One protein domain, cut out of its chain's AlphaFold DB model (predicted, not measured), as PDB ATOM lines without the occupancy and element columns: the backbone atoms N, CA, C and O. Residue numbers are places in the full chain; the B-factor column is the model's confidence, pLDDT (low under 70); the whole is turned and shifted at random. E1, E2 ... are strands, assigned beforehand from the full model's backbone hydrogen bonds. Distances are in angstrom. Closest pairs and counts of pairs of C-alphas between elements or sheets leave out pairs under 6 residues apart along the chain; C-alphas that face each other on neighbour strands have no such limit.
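Overview. This is residues 81 to 204 of the 205 residues of an uncharacterized protein of Solirubrobacterales bacterium 67-14 (UniProt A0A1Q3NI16). What is the picture? Little regular structure: loops surround two small antiparallel sheets that meet at E6, one a long bent hairpin E1 E2 with short E6 beside E2, the other a meander E3 E4 E5, each strand the antiparallel neighbour of the one before. How big? The 124 printed residues, all strand by class, have no named helix and six strands holding 41 residues; the whole is compact, radius of gyration of the C-alphas 13.2 A, spanning 40 by 33 by 25 A.

Arrangement. What pairs first? E1, residues 105 to 117, bends by 100 degrees at residue 110 and forms a hairpin with E2, residues 123 to 132; N 107 and O 130 are 2.8 A apart. E6, residues 195 to 197, is antiparallel to E2, with N 196 and O 129 at 2.8 A. What else pairs? E3, residues 161 to 165, and E4, residues 177 to 181, form a hairpin, N 163 to O 179 2.8 A; E4 and E5, residues 186 to 190, form another, N 180 to O 188 2.8 A. Where do the sheets come close? The closest C-alphas of E3 and E6, Ile 165 and Asp 197, are 6.9 A apart.

Along the chain. Where does E1 begin? C-alpha 105 is at (-35.731, -6.206, -13.807). How long are the longer strands? E1 is 26.1 A and E2 26.7 A. Where does E6 end? C-alpha 197 is at (-51.685, -2.993, -14.115).

Size, cuts and confidence. Any cut? The printed part has none. Which links are long? E2 to E3 and E3 to E4. Where is confidence low? pLDDT is under 70 in 35 residues, among them 133 to 145 and 167 to 176.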
ATOM      1  N   GLU A  81     -43.658  10.131 -15.842       93.50
ATOM      2  CA  GLU A  81     -43.306   8.783 -16.272       93.50
ATOM      3  C   GLU A  81     -42.199   8.219 -15.382       93.50
ATOM      4  O   GLU A  81     -41.279   8.931 -14.969       93.50
ATOM      5  N   VAL A  82     -42.321   6.936 -15.055       92.12
ATOM      6  CA  VAL A  82     -41.283   6.192 -14.352       92.12
ATOM      7  C   VAL A  82     -40.185   5.892 -15.362       92.12
ATOM      8  O   VAL A  82     -40.417   5.217 -16.364       92.12
ATOM      9  N   ALA A  83     -38.997   6.431 -15.111       88.94
ATOM     10  CA  ALA A  83     -37.854   6.258 -15.991       88.94
ATOM     11  C   ALA A  83     -37.304   4.827 -15.915       88.94
ATOM     12  O   ALA A  83     -37.549   4.094 -14.952       88.94
ATOM     13  N   GLU A  84     -36.535   4.443 -16.933       82.75
ATOM     14  CA  GLU A  84     -35.864   3.143 -16.998       82.75
ATOM     15  C   GLU A  84     -34.990   2.869 -15.764       82.75
ATOM     16  O   GLU A  84     -34.628   3.775 -15.012       82.75
ATOM     17  N   THR A  85     -34.667   1.594 -15.541       74.12
ATOM     18  CA  THR A  85     -33.918   1.158 -14.358       74.12
ATOM     19  C   THR A  85     -32.545   1.831 -14.285       74.12
ATOM     20  O   THR A  85     -31.715   1.669 -15.178       74.12
ATOM     21  N   VAL A  86     -32.278   2.532 -13.179       63.22
ATOM     22  CA  VAL A  86     -30.974   3.141 -12.877       63.22
ATOM     23  C   VAL A  86     -30.485   2.624 -11.529       63.22
ATOM     24  O   VAL A  86     -30.874   3.137 -10.482       63.22
ATOM     25  N   GLY A  87     -29.605   1.618 -11.545       64.50
ATOM     26  CA  GLY A  87     -28.977   1.091 -10.329       64.50
ATOM     27  C   GLY A  87     -29.991   0.733  -9.233       64.50
ATOM     28  O   GLY A  87     -30.992   0.073  -9.497       64.50
ATOM     29  N   ASP A  88     -29.733   1.173  -7.999       73.75
ATOM     30  CA  ASP A  88     -30.678   1.024  -6.890       73.75
ATOM     31  C   ASP A  88     -31.819   2.054  -7.001       73.75
ATOM     32  O   ASP A  88     -31.648   3.249  -6.737       73.75
ATOM     33  N   CYS A  89     -33.006   1.577  -7.369       79.44
ATOM     34  CA  CYS A  89     -34.218   2.388  -7.494       79.44
ATOM     35  C   CYS A  89     -34.694   3.017  -6.174       79.44
ATOM     36  O   CYS A  89     -35.451   3.989  -6.197       79.44
ATOM     37  N   SER A  90     -34.279   2.498  -5.013       82.50
ATOM     38  CA  SER A  90     -34.627   3.103  -3.722       82.50
ATOM     39  C   SER A  90     -33.874   4.419  -3.494       82.50
ATOM     40  O   SER A  90     -34.412   5.348  -2.883       82.50
ATOM     41  N   ALA A  91     -32.666   4.529  -4.058       83.88
ATOM     42  CA  ALA A  91     -31.861   5.745  -4.074       83.88
ATOM     43  C   ALA A  91     -32.291   6.729  -5.178       83.88
ATOM     44  O   ALA A  91     -32.022   7.925  -5.061       83.88
ATOM     45  N   ASN A  92     -33.004   6.254  -6.207       87.00
ATOM     46  CA  ASN A  92     -33.495   7.056  -7.330       87.00
ATOM     47  C   ASN A  92     -35.025   6.923  -7.499       87.00
ATOM     48  O   ASN A  92     -35.495   6.281  -8.437       87.00
ATOM     49  N   PRO A  93     -35.844   7.518  -6.607       90.44
ATOM     50  CA  PRO A  93     -37.297   7.450  -6.737       90.44
ATOM     51  C   PRO A  93     -37.787   7.966  -8.095       90.44
ATOM     52  O   PRO A  93     -37.324   8.995  -8.584       90.44
ATOM     53  N   GLY A  94     -38.767   7.277  -8.674       90.69
ATOM     54  CA  GLY A  94     -39.254   7.537 -10.028       90.69
ATOM     55  C   GLY A  94     -38.517   6.768 -11.128       90.69
ATOM     56  O   GLY A  94     -38.837   6.985 -12.291       90.69
ATOM     57  N   THR A  95     -37.591   5.866 -10.794       90.19
ATOM     58  CA  THR A  95     -37.023   4.889 -11.737       90.19
ATOM     59  C   THR A  95     -37.510   3.479 -11.422       90.19
ATOM     60  O   THR A  95     -37.774   3.152 -10.259       90.19
ATOM     61  N   PHE A  96     -37.583   2.619 -12.436       88.06
ATOM     62  CA  PHE A  96     -37.851   1.199 -12.219       88.06
ATOM     63  C   PHE A  96     -36.761   0.528 -11.380       88.06
ATOM     64  O   PHE A  96     -35.595   0.928 -11.386       88.06
ATOM     65  N   CYS A  97     -37.173  -0.497 -10.641       84.75
ATOM     66  CA  CYS A  97     -36.300  -1.366  -9.873       84.75
ATOM     67  C   CYS A  97     -35.817  -2.552 -10.701       84.75
ATOM     68  O   CYS A  97     -36.588  -3.191 -11.412       84.75
ATOM     69  N   GLY A  98     -34.554  -2.915 -10.529       77.62
ATOM     70  CA  GLY A  98     -33.992  -4.122 -11.115       77.62
ATOM     71  C   GLY A  98     -32.615  -4.421 -10.555       77.62
ATOM     72  O   GLY A  98     -32.035  -3.616  -9.825       77.62
ATOM     73  N   THR A  99     -32.100  -5.593 -10.902       63.69
ATOM     74  CA  THR A  99     -30.758  -6.021 -10.520       63.69
ATOM     75  C   THR A  99     -29.825  -6.012 -11.737       63.69
ATOM     76  O   THR A  99     -30.268  -6.256 -12.863       63.69
ATOM     77  N   PRO A 100     -28.520  -5.740 -11.549       54.06
ATOM     78  CA  PRO A 100     -27.547  -5.725 -12.646       54.06
ATOM     79  C   PRO A 100     -27.389  -7.064 -13.387       54.06
ATOM     80  O   PRO A 100     -26.873  -7.085 -14.500       54.06
ATOM     81  N   ASP A 101     -27.809  -8.177 -12.780       55.44
ATOM     82  CA  ASP A 101     -27.717  -9.545 -13.309       55.44
ATOM     83  C   ASP A 101     -28.959  -9.999 -14.108       55.44
ATOM     84  O   ASP A 101     -29.017 -11.142 -14.556       55.44
ATOM     85  N   ALA A 102     -29.918  -9.093 -14.358       53.38
ATOM     86  CA  ALA A 102     -31.073  -9.263 -15.253       53.38
ATOM     87  C   ALA A 102     -32.063 -10.393 -14.901       53.38
ATOM     88  O   ALA A 102     -32.990 -10.659 -15.668       53.38
ATOM     89  N   THR A 103     -31.940 -11.035 -13.737       54.47
ATOM     90  CA  THR A 103     -32.870 -12.096 -13.307       54.47
ATOM     91  C   THR A 103     -34.162 -11.578 -12.659       54.47
ATOM     92  O   THR A 103     -34.967 -12.382 -12.188       54.47
ATOM     93  N   GLY A 104     -34.412 -10.264 -12.684       64.19
ATOM     94  CA  GLY A 104     -35.644  -9.681 -12.149       64.19
ATOM     95  C   GLY A 104     -35.775  -8.167 -12.339       64.19
ATOM     96  O   GLY A 104     -36.008  -7.445 -11.376       64.19
ATOM     97  N   THR A 105     -35.625  -7.656 -13.557       78.56
ATOM     98  CA  THR A 105     -35.731  -6.206 -13.807       78.56
ATOM     99  C   THR A 105     -37.152  -5.811 -14.178       78.56
ATOM    100  O   THR A 105     -37.742  -6.426 -15.074       78.56
ATOM    101  N   TRP A 106     -37.681  -4.777 -13.514       82.44
ATOM    102  CA  TRP A 106     -38.927  -4.127 -13.897       82.44
ATOM    103  C   TRP A 106     -38.707  -3.154 -15.049       82.44
ATOM    104  O   TRP A 106     -37.700  -2.451 -15.142       82.44
ATOM    105  N   SER A 107     -39.691  -3.108 -15.926       83.88
ATOM    106  CA  SER A 107     -39.739  -2.212 -17.066       83.88
ATOM    107  C   SER A 107     -41.189  -1.794 -17.311       83.88
ATOM    108  O   SER A 107     -42.118  -2.409 -16.763       83.88
ATOM    109  N   PRO A 108     -41.421  -0.794 -18.175       83.62
ATOM    110  CA  PRO A 108     -42.732  -0.640 -18.778       83.62
ATOM    111  C   PRO A 108     -43.103  -1.962 -19.468       83.62
ATOM    112  O   PRO A 108     -42.238  -2.656 -20.016       83.62
ATOM    113  N   GLY A 109     -44.366  -2.353 -19.357       75.06
ATOM    114  CA  GLY A 109     -44.905  -3.534 -20.012       75.06
ATOM    115  C   GLY A 109     -45.317  -3.219 -21.445       75.06
ATOM    116  O   GLY A 109     -44.490  -2.847 -22.270       75.06
ATOM    117  N   LEU A 110     -46.606  -3.374 -21.755       68.81
ATOM    118  CA  LEU A 110     -47.149  -3.013 -23.077       68.81
ATOM    119  C   LEU A 110     -47.344  -1.500 -23.272       68.81
ATOM    120  O   LEU A 110     -47.668  -1.067 -24.374       68.81
ATOM    121  N   ASP A 111     -47.193  -0.717 -22.206       76.38
ATOM    122  CA  ASP A 111     -47.465   0.718 -22.166       76.38
ATOM    123  C   ASP A 111     -46.469   1.417 -21.220       76.38
ATOM    124  O   ASP A 111     -45.564   0.770 -20.684       76.38
ATOM    125  N   PHE A 112     -46.631   2.720 -20.986       86.06
ATOM    126  CA  PHE A 112     -45.866   3.472 -19.985       86.06
ATOM    127  C   PHE A 112     -46.219   3.054 -18.547       86.06
ATOM    128  O   PHE A 112     -47.196   2.350 -18.300       86.06
ATOM    129  N   VAL A 113     -45.451   3.544 -17.573       91.44
ATOM    130  CA  VAL A 113     -45.878   3.626 -16.169       91.44
ATOM    131  C   VAL A 113     -45.706   5.059 -15.716       91.44
ATOM    132  O   VAL A 113     -44.671   5.670 -15.973       91.44
ATOM    133  N   SER A 114     -46.712   5.613 -15.051       94.56
ATOM    134  CA  SER A 114     -46.627   6.977 -14.541       94.56
ATOM    135  C   SER A 114     -47.353   7.162 -13.220       94.56
ATOM    136  O   SER A 114     -48.196   6.356 -12.813       94.56
ATOM    137  N   TYR A 115     -47.011   8.252 -12.545       95.56
ATOM    138  CA  TYR A 115     -47.684   8.721 -11.346       95.56
ATOM    139  C   TYR A 115     -48.000  10.206 -11.467       95.56
ATOM    140  O   TYR A 115     -47.266  10.991 -12.069       95.56
ATOM    141  N   ARG A 116     -49.117  10.613 -10.876       94.25
ATOM    142  CA  ARG A 116     -49.529  12.017 -10.828       94.25
ATOM    143  C   ARG A 116     -50.285  12.307  -9.555       94.25
ATOM    144  O   ARG A 116     -50.920  11.416  -8.999       94.25
ATOM    145  N   LYS A 117     -50.257  13.567  -9.139       93.31
ATOM    146  CA  LYS A 117     -51.083  14.072  -8.049       93.31
ATOM    147  C   LYS A 117     -52.111  15.028  -8.631       93.31
ATOM    148  O   LYS A 117     -51.728  15.948  -9.345       93.31
ATOM    149  N   ASP A 118     -53.393  14.796  -8.377       90.69
ATOM    150  CA  ASP A 118     -54.444  15.703  -8.834       90.69
ATOM    151  C   ASP A 118     -54.579  16.947  -7.936       90.69
ATOM    152  O   ASP A 118     -53.929  17.073  -6.898       90.69
ATOM    153  N   ALA A 119     -55.418  17.899  -8.352       87.69
ATOM    154  CA  ALA A 119     -55.615  19.157  -7.630       87.69
ATOM    155  C   ALA A 119     -56.219  18.971  -6.223       87.69
ATOM    156  O   ALA A 119     -56.079  19.854  -5.381       87.69
ATOM    157  N   ALA A 120     -56.877  17.837  -5.963       89.50
ATOM    158  CA  ALA A 120     -57.401  17.486  -4.646       89.50
ATOM    159  C   ALA A 120     -56.355  16.766  -3.772       89.50
ATOM    160  O   ALA A 120     -56.628  16.461  -2.612       89.50
ATOM    161  N   GLY A 121     -55.155  16.525  -4.304       90.88
ATOM    162  CA  GLY A 121     -54.044  15.907  -3.595       90.88
ATOM    163  C   GLY A 121     -53.968  14.392  -3.746       90.88
ATOM    164  O   GLY A 121     -53.029  13.807  -3.217       90.88
ATOM    165  N   TRP A 122     -54.884  13.755  -4.482       94.25
ATOM    166  CA  TRP A 122     -54.851  12.305  -4.670       94.25
ATOM    167  C   TRP A 122     -53.741  11.911  -5.628       94.25
ATOM    168  O   TRP A 122     -53.624  12.460  -6.727       94.25
ATOM    169  N   VAL A 123     -52.959  10.917  -5.230       95.94
ATOM    170  CA  VAL A 123     -51.977  10.268  -6.087       95.94
ATOM    171  C   VAL A 123     -52.662   9.156  -6.867       95.94
ATOM    172  O   VAL A 123     -53.412   8.353  -6.314       95.94
ATOM    173  N   ARG A 124     -52.407   9.122  -8.171       95.50
ATOM    174  CA  ARG A 124     -52.902   8.104  -9.096       95.50
ATOM    175  C   ARG A 124     -51.722   7.527  -9.849       95.50
ATOM    176  O   ARG A 124     -50.912   8.296 -10.376       95.50
ATOM    177  N   LEU A 125     -51.663   6.206  -9.919       94.81
ATOM    178  CA  LEU A 125     -50.760   5.511 -10.826       94.81
ATOM    179  C   LEU A 125     -51.497   5.153 -12.116       94.81
ATOM    180  O   LEU A 125     -52.729   5.107 -12.158       94.81
ATOM    181  N   ALA A 126     -50.736   4.939 -13.178       91.19
ATOM    182  CA  ALA A 126     -51.262   4.528 -14.465       91.19
ATOM    183  C   ALA A 126     -50.274   3.621 -15.192       91.19
ATOM    184  O   ALA A 126     -49.066   3.671 -14.941       91.19
ATOM    185  N   GLY A 127     -50.821   2.846 -16.124       89.31
ATOM    186  CA  GLY A 127     -50.050   2.023 -17.035       89.31
ATOM    187  C   GLY A 127     -49.701   0.645 -16.485       89.31
ATOM    188  O   GLY A 127     -50.293   0.170 -15.511       89.31
ATOM    189  N   ASN A 128     -48.759  -0.015 -17.150       87.44
ATOM    190  CA  ASN A 128     -48.484  -1.432 -16.963       87.44
ATOM    191  C   ASN A 128     -46.990  -1.664 -16.755       87.44
ATOM    192  O   ASN A 128     -46.179  -1.225 -17.566       87.44
ATOM    193  N   ALA A 129     -46.629  -2.362 -15.682       86.31
ATOM    194  CA  ALA A 129     -45.247  -2.729 -15.404       86.31
ATOM    195  C   ALA A 129     -45.048  -4.226 -15.623       86.31
ATOM    196  O   ALA A 129     -45.879  -5.029 -15.196       86.31
ATOM    197  N   SER A 130     -43.928  -4.598 -16.229       81.88
ATOM    198  CA  SER A 130     -43.543  -5.990 -16.456       81.88
ATOM    199  C   SER A 130     -42.196  -6.285 -15.821       81.88
ATOM    200  O   SER A 130     -41.316  -5.433 -15.801       81.88
ATOM    201  N   ALA A 131     -42.030  -7.502 -15.325       78.81
ATOM    202  CA  ALA A 131     -40.783  -8.019 -14.804       78.81
ATOM    203  C   ALA A 131     -40.221  -9.075 -15.763       78.81
ATOM    204  O   ALA A 131     -40.934  -9.974 -16.217       78.81
ATOM    205  N   SER A 132     -38.931  -8.968 -16.059       71.31
ATOM    206  CA  SER A 132     -38.183  -9.940 -16.862       71.31
ATOM    207  C   SER A 132     -37.361 -10.872 -15.962       71.31
ATOM    208  O   SER A 132     -36.828 -10.427 -14.951       71.31
ATOM    209  N   GLY A 133     -37.266 -12.162 -16.318       60.06
ATOM    210  CA  GLY A 133     -36.457 -13.165 -15.605       60.06
ATOM    211  C   GLY A 133     -37.256 -14.304 -14.947       60.06
ATOM    212  O   GLY A 133     -38.381 -14.130 -14.475       60.06
ATOM    213  N   SER A 134     -36.675 -15.510 -14.919       44.75
ATOM    214  CA  SER A 134     -37.247 -16.696 -14.263       44.75
ATOM    215  C   SER A 134     -37.085 -16.595 -12.742       44.75
ATOM    216  O   SER A 134     -36.040 -16.955 -12.206       44.75
ATOM    217  N   GLY A 135     -38.103 -16.091 -12.046       46.84
ATOM    218  CA  GLY A 135     -38.071 -15.904 -10.585       46.84
ATOM    219  C   GLY A 135     -38.550 -14.532 -10.113       46.84
ATOM    220  O   GLY A 135     -38.668 -14.309  -8.911       46.84
ATOM    221  N   ALA A 136     -38.892 -13.641 -11.049       46.56
ATOM    222  CA  ALA A 136     -39.208 -12.240 -10.787       46.56
ATOM    223  C   ALA A 136     -40.478 -11.977  -9.953       46.56
ATOM    224  O   ALA A 136     -40.788 -10.827  -9.674       46.56
ATOM    225  N   ALA A 137     -41.216 -13.009  -9.544       46.56
ATOM    226  CA  ALA A 137     -42.360 -12.859  -8.647       46.56
ATOM    227  C   ALA A 137     -42.142 -13.525  -7.276       46.56
ATOM    228  O   ALA A 137     -42.600 -13.009  -6.258       46.56
ATOM    229  N   SER A 138     -41.353 -14.606  -7.227       45.19
ATOM    230  CA  SER A 138     -41.124 -15.406  -6.019       45.19
ATOM    231  C   SER A 138     -39.850 -15.043  -5.244       45.19
ATOM    232  O   SER A 138     -39.754 -15.376  -4.065       45.19
ATOM    233  N   GLN A 139     -38.884 -14.338  -5.851       45.47
ATOM    234  CA  GLN A 139     -37.611 -13.972  -5.196       45.47
ATOM    235  C   GLN A 139     -37.619 -12.602  -4.497       45.47
ATOM    236  O   GLN A 139     -36.623 -12.183  -3.914       45.47
ATOM    237  N   TYR A 140     -38.752 -11.906  -4.500       51.81
ATOM    238  CA  TYR A 140     -38.845 -10.519  -4.060       51.81
ATOM    239  C   TYR A 140     -39.467 -10.351  -2.669       51.81
ATOM    240  O   TYR A 140     -40.412  -9.588  -2.411       51.81
ATOM    241  N   ASP A 141     -38.865 -11.069  -1.728       44.88
ATOM    242  CA  ASP A 141     -39.019 -10.839  -0.301       44.88
ATOM    243  C   ASP A 141     -38.517  -9.414   0.049       44.88
ATOM    244  O   ASP A 141     -37.514  -8.922  -0.462       44.88
ATOM    245  N   ASN A 142     -39.376  -8.727   0.806       42.94
ATOM    246  CA  ASN A 142     -39.333  -7.462   1.560       42.94
ATOM    247  C   ASN A 142     -38.326  -6.317   1.293       42.94
ATOM    248  O   ASN A 142     -38.678  -5.198   1.658       42.94
ATOM    249  N   ALA A 143     -37.187  -6.495   0.624       40.25
ATOM    250  CA  ALA A 143     -36.235  -5.415   0.325       40.25
ATOM    251  C   ALA A 143     -36.147  -5.033  -1.168       40.25
ATOM    252  O   ALA A 143     -35.964  -3.858  -1.473       40.25
ATOM    253  N   HIS A 144     -36.351  -5.976  -2.099       51.56
ATOM    254  CA  HIS A 144     -36.067  -5.764  -3.536       51.56
ATOM    255  C   HIS A 144     -37.286  -5.892  -4.465       51.56
ATOM    256  O   HIS A 144     -37.168  -5.768  -5.676       51.56
ATOM    257  N   GLY A 145     -38.477  -6.111  -3.901       68.94
ATOM    258  CA  GLY A 145     -39.695  -6.412  -4.657       68.94
ATOM    259  C   GLY A 145     -40.545  -5.254  -5.133       68.94
ATOM    260  O   GLY A 145     -41.693  -5.479  -5.500       68.94
ATOM    261  N   ALA A 146     -40.056  -4.024  -5.039       83.31
ATOM    262  CA  ALA A 146     -40.798  -2.880  -5.543       83.31
ATOM    263  C   ALA A 146     -40.687  -2.821  -7.072       83.31
ATOM    264  O   ALA A 146     -39.655  -3.180  -7.625       83.31
ATOM    265  N   ILE A 147     -41.728  -2.337  -7.743       87.12
ATOM    266  CA  ILE A 147     -41.664  -1.971  -9.165       87.12
ATOM    267  C   ILE A 147     -40.840  -0.688  -9.307       87.12
ATOM    268  O   ILE A 147     -39.984  -0.580 -10.177       87.12
ATOM    269  N   PHE A 148     -41.113   0.280  -8.431       91.12
ATOM    270  CA  PHE A 148     -40.404   1.547  -8.289       91.12
ATOM    271  C   PHE A 148     -40.711   2.153  -6.911       91.12
ATOM    272  O   PHE A 148     -41.597   1.682  -6.183       91.12
ATOM    273  N   PHE A 149     -40.002   3.228  -6.568       92.94
ATOM    274  CA  PHE A 149     -40.294   4.051  -5.398       92.94
ATOM    275  C   PHE A 149     -40.881   5.394  -5.816       92.94
ATOM    276  O   PHE A 149     -40.340   6.086  -6.675       92.94
ATOM    277  N   LEU A 150     -41.959   5.802  -5.157       95.38
ATOM    278  CA  LEU A 150     -42.523   7.136  -5.291       95.38
ATOM    279  C   LEU A 150     -41.603   8.184  -4.639       95.38
ATOM    280  O   LEU A 150     -41.081   7.952  -3.537       95.38
ATOM    281  N   PRO A 151     -41.418   9.361  -5.262       94.69
ATOM    282  CA  PRO A 151     -40.692  10.462  -4.639       94.69
ATOM    283  C   PRO A 151     -41.377  10.976  -3.364       94.69
ATOM    284  O   PRO A 151     -42.597  10.827  -3.208       94.69
ATOM    285  N   PRO A 152     -40.628  11.627  -2.453       92.94
ATOM    286  CA  PRO A 152     -41.217  12.366  -1.340       92.94
ATOM    287  C   PRO A 152     -42.324  13.312  -1.823       92.94
ATOM    288  O   PRO A 152     -42.192  13.977  -2.847       92.94
ATOM    289  N   GLY A 153     -43.441  13.343  -1.098       93.00
ATOM    290  CA  GLY A 153     -44.640  14.081  -1.491       93.00
ATOM    291  C   GLY A 153     -45.660  13.261  -2.284       93.00
ATOM    292  O   GLY A 153     -46.806  13.683  -2.343       93.00
ATOM    293  N   TYR A 154     -45.316  12.095  -2.835       95.94
ATOM    294  CA  TYR A 154     -46.282  11.184  -3.477       95.94
ATOM    295  C   TYR A 154     -46.522   9.899  -2.671       95.94
ATOM    296  O   TYR A 154     -47.246   9.023  -3.125       95.94
ATOM    297  N   ARG A 155     -45.889   9.764  -1.503       95.06
ATOM    298  CA  ARG A 155     -45.926   8.565  -0.650       95.06
ATOM    299  C   ARG A 155     -47.077   8.662   0.345       95.06
ATOM    300  O   ARG A 155     -47.268   9.776   0.813       95.06
ATOM    301  N   PRO A 156     -47.744   7.548   0.702       94.44
ATOM    302  CA  PRO A 156     -48.740   7.530   1.766       94.44
ATOM    303  C   PRO A 156     -48.087   7.775   3.134       94.44
ATOM    304  O   PRO A 156     -47.009   7.256   3.431       94.44
ATOM    305  N   SER A 157     -48.750   8.548   3.979       89.62
ATOM    306  CA  SER A 157     -48.272   8.972   5.300       89.62
ATOM    307  C   SER A 157     -48.946   8.224   6.451       89.62
ATOM    308  O   SER A 157     -48.424   8.195   7.564       89.62
ATOM    309  N   ASP A 158     -50.073   7.574   6.179       89.94
ATOM    310  CA  ASP A 158     -50.961   6.919   7.142       89.94
ATOM    311  C   ASP A 158     -50.845   5.384   7.155       89.94
ATOM    312  O   ASP A 158     -51.530   4.719   7.931       89.94
ATOM    313  N   GLY A 159     -49.946   4.799   6.355       90.88
ATOM    314  CA  GLY A 159     -49.613   3.376   6.431       90.88
ATOM    315  C   GLY A 159     -49.475   2.691   5.077       90.88
ATOM    316  O   GLY A 159     -49.171   3.312   4.063       90.88
ATOM    317  N   ILE A 160     -49.652   1.368   5.081       93.31
ATOM    318  CA  ILE A 160     -49.623   0.554   3.862       93.31
ATOM    319  C   ILE A 160     -51.008   0.583   3.225       93.31
ATOM    320  O   ILE A 160     -51.992   0.203   3.859       93.31
ATOM    321  N   HIS A 161     -51.072   0.980   1.958       94.62
ATOM    322  CA  HIS A 161     -52.311   0.996   1.187       94.62
ATOM    323  C   HIS A 161     -52.329  -0.179   0.221       94.62
ATOM    324  O   HIS A 161     -51.452  -0.287  -0.633       94.62
ATOM    325  N   ARG A 162     -53.325  -1.057   0.351       92.88
ATOM    326  CA  ARG A 162     -53.467  -2.251  -0.486       92.88
ATOM    327  C   ARG A 162     -54.587  -2.077  -1.499       92.88
ATOM    328  O   ARG A 162     -55.736  -1.846  -1.127       92.88
ATOM    329  N   PHE A 163     -54.263  -2.307  -2.763       91.88
ATOM    330  CA  PHE A 163     -55.187  -2.224  -3.886       91.88
ATOM    331  C   PHE A 163     -55.383  -3.593  -4.507       91.88
ATOM    332  O   PHE A 163     -54.418  -4.305  -4.774       91.88
ATOM    333  N   TYR A 164     -56.639  -3.954  -4.744       87.31
ATOM    334  CA  TYR A 164     -56.970  -5.115  -5.556       87.31
ATOM    335  C   TYR A 164     -56.745  -4.782  -7.029       87.31
ATOM    336  O   TYR A 164     -57.272  -3.784  -7.526       87.31
ATOM    337  N   ILE A 165     -55.988  -5.632  -7.717       82.88
ATOM    338  CA  ILE A 165     -55.767  -5.520  -9.153       82.88
ATOM    339  C   ILE A 165     -56.653  -6.564  -9.840       82.88
ATOM    340  O   ILE A 165     -56.433  -7.767  -9.665       82.88
ATOM    341  N   PRO A 166     -57.689  -6.135 -10.585       75.00
ATOM    342  CA  PRO A 166     -58.538  -7.062 -11.313       75.00
ATOM    343  C   PRO A 166     -57.724  -7.825 -12.358       75.00
ATOM    344  O   PRO A 166     -56.705  -7.347 -12.847       75.00
ATOM    345  N   GLN A 167     -58.195  -9.022 -12.709       67.38
ATOM    346  CA  GLN A 167     -57.598  -9.812 -13.783       67.38
ATOM    347  C   GLN A 167     -57.583  -8.998 -15.078       67.38
ATOM    348  O   GLN A 167     -58.638  -8.631 -15.595       67.38
ATOM    349  N   THR A 168     -56.393  -8.743 -15.603       66.44
ATOM    350  CA  THR A 168     -56.192  -8.133 -16.917       66.44
ATOM    351  C   THR A 168     -55.487  -9.119 -17.844       66.44
ATOM    352  O   THR A 168     -55.083 -10.208 -17.436       66.44
ATOM    353  N   THR A 169     -55.328  -8.744 -19.112       58.56
ATOM    354  CA  THR A 169     -54.637  -9.543 -20.139       58.56
ATOM    355  C   THR A 169     -53.183  -9.876 -19.800       58.56
ATOM    356  O   THR A 169     -52.592 -10.725 -20.458       58.56
ATOM    357  N   CYS A 170     -52.604  -9.232 -18.785       63.00
ATOM    358  CA  CYS A 170     -51.232  -9.452 -18.355       63.00
ATOM    359  C   CYS A 170     -51.086 -10.427 -17.169       63.00
ATOM    360  O   CYS A 170     -49.977 -10.636 -16.682       63.00
ATOM    361  N   HIS A 171     -52.190 -11.015 -16.696       61.25
ATOM    362  CA  HIS A 171     -52.219 -11.978 -15.593       61.25
ATOM    363  C   HIS A 171     -52.509 -13.405 -16.063       61.25
ATOM    364  O   HIS A 171     -53.262 -13.626 -17.010       61.25
ATOM    365  N   ASN A 172     -51.977 -14.391 -15.332       57.38
ATOM    366  CA  ASN A 172     -52.454 -15.767 -15.443       57.38
ATOM    367  C   ASN A 172     -53.905 -15.844 -14.936       57.38
ATOM    368  O   ASN A 172     -54.172 -15.385 -13.819       57.38
ATOM    369  N   PRO A 173     -54.835 -16.441 -15.701       54.53
ATOM    370  CA  PRO A 173     -56.241 -16.489 -15.326       54.53
ATOM    371  C   PRO A 173     -56.439 -17.214 -13.986       54.53
ATOM    372  O   PRO A 173     -56.034 -18.364 -13.828       54.53
ATOM    373  N   GLY A 174     -57.084 -16.538 -13.029       55.28
ATOM    374  CA  GLY A 174     -57.491 -17.105 -11.736       55.28
ATOM    375  C   GLY A 174     -56.643 -16.689 -10.529       55.28
ATOM    376  O   GLY A 174     -56.932 -17.129  -9.418       55.28
ATOM    377  N   SER A 175     -55.634 -15.830 -10.709       61.06
ATOM    378  CA  SER A 175     -54.737 -15.409  -9.620       61.06
ATOM    379  C   SER A 175     -55.182 -14.080  -9.016       61.06
ATOM    380  O   SER A 175     -55.047 -13.054  -9.662       61.06
ATOM    381  N   ILE A 176     -55.702 -14.054  -7.787       59.91
ATOM    382  CA  ILE A 176     -55.996 -12.787  -7.093       59.91
ATOM    383  C   ILE A 176     -54.680 -12.033  -6.862       59.91
ATOM    384  O   ILE A 176     -53.759 -12.584  -6.261       59.91
ATOM    385  N   SER A 177     -54.631 -10.767  -7.281       76.69
ATOM    386  CA  SER A 177     -53.418  -9.956  -7.214       76.69
ATOM    387  C   SER A 177     -53.658  -8.640  -6.509       76.69
ATOM    388  O   SER A 177     -54.699  -8.000  -6.670       76.69
ATOM    389  N   TYR A 178     -52.666  -8.230  -5.727       84.50
ATOM    390  CA  TYR A 178     -52.693  -6.962  -5.019       84.50
ATOM    391  C   TYR A 178     -51.443  -6.142  -5.307       84.50
ATOM    392  O   TYR A 178     -50.383  -6.691  -5.615       84.50
ATOM    393  N   VAL A 179     -51.570  -4.830  -5.146       89.31
ATOM    394  CA  VAL A 179     -50.445  -3.898  -5.061       89.31
ATOM    395  C   VAL A 179     -50.496  -3.209  -3.709       89.31
ATOM    396  O   VAL A 179     -51.517  -2.629  -3.345       89.31
ATOM    397  N   ASP A 180     -49.390  -3.275  -2.982       91.62
ATOM    398  CA  ASP A 180     -49.170  -2.535  -1.749       91.62
ATOM    399  C   ASP A 180     -48.354  -1.279  -2.065       91.62
ATOM    400  O   ASP A 180     -47.286  -1.361  -2.671       91.62
ATOM    401  N   VAL A 181     -48.832  -0.120  -1.624       94.31
ATOM    402  CA  VAL A 181     -48.052   1.118  -1.583       94.31
ATOM    403  C   VAL A 181     -47.632   1.347  -0.138       94.31
ATOM    404  O   VAL A 181     -48.475   1.506   0.746       94.31
ATOM    405  N   LEU A 182     -46.328   1.299   0.120       93.19
ATOM    406  CA  LEU A 182     -45.767   1.413   1.465       93.19
ATOM    407  C   LEU A 182     -45.445   2.882   1.811       93.19
ATOM    408  O   LEU A 182     -45.184   3.676   0.906       93.19
ATOM    409  N   PRO A 183     -45.337   3.240   3.108       93.62
ATOM    410  CA  PRO A 183     -44.990   4.603   3.537       93.62
ATOM    411  C   PRO A 183     -43.644   5.132   3.027       93.62
ATOM    412  O   PRO A 183     -43.437   6.334   2.872       93.62
ATOM    413  N   ASN A 184     -42.699   4.237   2.731       91.69
ATOM    414  CA  ASN A 184     -41.420   4.606   2.122       91.69
ATOM    415  C   ASN A 184     -41.535   4.925   0.616       91.69
ATOM    416  O   ASN A 184     -40.546   5.321   0.002       91.69
ATOM    417  N   GLY A 185     -42.728   4.789   0.031       93.12
ATOM    418  CA  GLY A 185     -43.009   5.018  -1.382       93.12
ATOM    419  C   GLY A 185     -42.882   3.780  -2.261       93.12
ATOM    420  O   GLY A 185     -43.123   3.896  -3.459       93.12
ATOM    421  N   ALA A 186     -42.512   2.618  -1.719       91.25
ATOM    422  CA  ALA A 186     -42.408   1.401  -2.516       91.25
ATOM    423  C   ALA A 186     -43.783   0.996  -3.062       91.25
ATOM    424  O   ALA A 186     -44.726   0.818  -2.289       91.25
ATOM    425  N   VAL A 187     -43.872   0.808  -4.379       92.38
ATOM    426  CA  VAL A 187     -45.042   0.222  -5.046       92.38
ATOM    427  C   VAL A 187     -44.739  -1.250  -5.298       92.38
ATOM    428  O   VAL A 187     -43.906  -1.574  -6.144       92.38
ATOM    429  N   LYS A 188     -45.360  -2.146  -4.529       86.69
ATOM    430  CA  LYS A 188     -44.997  -3.565  -4.461       86.69
ATOM    431  C   LYS A 188     -46.154  -4.476  -4.896       86.69
ATOM    432  O   LYS A 188     -47.197  -4.474  -4.245       86.69
ATOM    433  N   PRO A 189     -45.980  -5.311  -5.930       82.31
ATOM    434  CA  PRO A 189     -46.943  -6.339  -6.278       82.31
ATOM    435  C   PRO A 189     -46.901  -7.487  -5.262       82.31
ATOM    436  O   PRO A 189     -45.876  -7.789  -4.648       82.31
ATOM    437  N   ARG A 190     -48.050  -8.128  -5.065       77.75
ATOM    438  CA  ARG A 190     -48.255  -9.264  -4.157       77.75
ATOM    439  C   ARG A 190     -48.948 -10.392  -4.920       77.75
ATOM    440  O   ARG A 190     -50.119 -10.668  -4.672       77.75
ATOM    441  N   PHE A 191     -48.246 -10.981  -5.882       70.06
ATOM    442  CA  PHE A 191     -48.708 -12.131  -6.662       70.06
ATOM    443  C   PHE A 191     -47.537 -12.801  -7.396       70.06
ATOM    444  O   PHE A 191     -46.497 -12.176  -7.589       70.06
ATOM    445  N   ASP A 192     -47.743 -14.045  -7.837       57.12
ATOM    446  CA  ASP A 192     -46.794 -14.798  -8.660       57.12
ATOM    447  C   ASP A 192     -47.063 -14.555 -10.155       57.12
ATOM    448  O   ASP A 192     -47.777 -15.309 -10.819       57.12
ATOM    449  N   GLY A 193     -46.529 -13.463 -10.702       61.66
ATOM    450  CA  GLY A 193     -46.641 -13.147 -12.125       61.66
ATOM    451  C   GLY A 193     -45.676 -12.050 -12.567       61.66
ATOM    452  O   GLY A 193     -45.181 -11.274 -11.759       61.66
ATOM    453  N   GLY A 194     -45.396 -12.001 -13.868       69.81
ATOM    454  CA  GLY A 194     -44.414 -11.081 -14.448       69.81
ATOM    455  C   GLY A 194     -44.985  -9.739 -14.899       69.81
ATOM    456  O   GLY A 194     -44.291  -9.027 -15.607       69.81
ATOM    457  N   CYS A 195     -46.240  -9.396 -14.591       78.06
ATOM    458  CA  CYS A 195     -46.841  -8.159 -15.089       78.06
ATOM    459  C   CYS A 195     -48.009  -7.647 -14.231       78.06
ATOM    460  O   CYS A 195     -48.831  -8.436 -13.771       78.06
ATOM    461  N   VAL A 196     -48.108  -6.326 -14.043       81.38
ATOM    462  CA  VAL A 196     -49.086  -5.650 -13.172       81.38
ATOM    463  C   VAL A 196     -49.661  -4.390 -13.822       81.38
ATOM    464  O   VAL A 196     -48.931  -3.561 -14.360       81.38
ATOM    465  N   ASP A 197     -50.982  -4.226 -13.744       86.69
ATOM    466  CA  ASP A 197     -51.685  -2.993 -14.115       86.69
ATOM    467  C   ASP A 197     -51.870  -2.099 -12.878       86.69
ATOM    468  O   ASP A 197     -52.349  -2.552 -11.835       86.69
ATOM    469  N   LEU A 198     -51.478  -0.830 -12.993       89.50
ATOM    470  CA  LEU A 198     -51.495   0.149 -11.909       89.50
ATOM    471  C   LEU A 198     -52.651   1.154 -12.006       89.50
ATOM    472  O   LEU A 198     -52.796   1.988 -11.112       89.50
ATOM    473  N   ALA A 199     -53.509   1.074 -13.029       87.44
ATOM    474  CA  ALA A 199     -54.572   2.055 -13.277       87.44
ATOM    475  C   ALA A 199     -55.604   2.191 -12.135       87.44
ATOM    476  O   ALA A 199     -56.265   3.224 -12.013       87.44
ATOM    477  N   ASN A 200     -55.736   1.168 -11.285       85.69
ATOM    478  CA  ASN A 200     -56.649   1.167 -10.135       85.69
ATOM    479  C   ASN A 200     -55.995   1.626  -8.820       85.69
ATOM    480  O   ASN A 200     -56.657   1.647  -7.782       85.69
ATOM    481  N   VAL A 201     -54.711   1.993  -8.836       93.38
ATOM    482  CA  VAL A 201     -53.999   2.439  -7.634       93.38
ATOM    483  C   VAL A 201     -54.201   3.940  -7.449       93.38
ATOM    484  O   VAL A 201     -53.653   4.763  -8.188       93.38
ATOM    485  N   VAL A 202     -55.005   4.293  -6.444       95.25
ATOM    486  CA  VAL A 202     -55.347   5.677  -6.103       95.25
ATOM    487  C   VAL A 202     -55.375   5.841  -4.592       95.25
ATOM    488  O   VAL A 202     -56.100   5.123  -3.909       95.25
ATOM    489  N   PHE A 203     -54.624   6.804  -4.068       95.69
ATOM    490  CA  PHE A 203     -54.520   7.033  -2.629       95.69
ATOM    491  C   PHE A 203     -54.238   8.489  -2.293       95.69
ATOM    492  O   PHE A 203     -53.880   9.289  -3.160       95.69
ATOM    493  N   TYR A 204     -54.413   8.833  -1.022       93.44
ATOM    494  CA  TYR A 204     -53.945  10.101  -0.492       93.44
ATOM    495  C   TYR A 204     -52.503   9.931   0.012       93.44
ATOM    496  O   TYR A 204     -52.246   8.964   0.728       93.44
TER     497      TYR A 204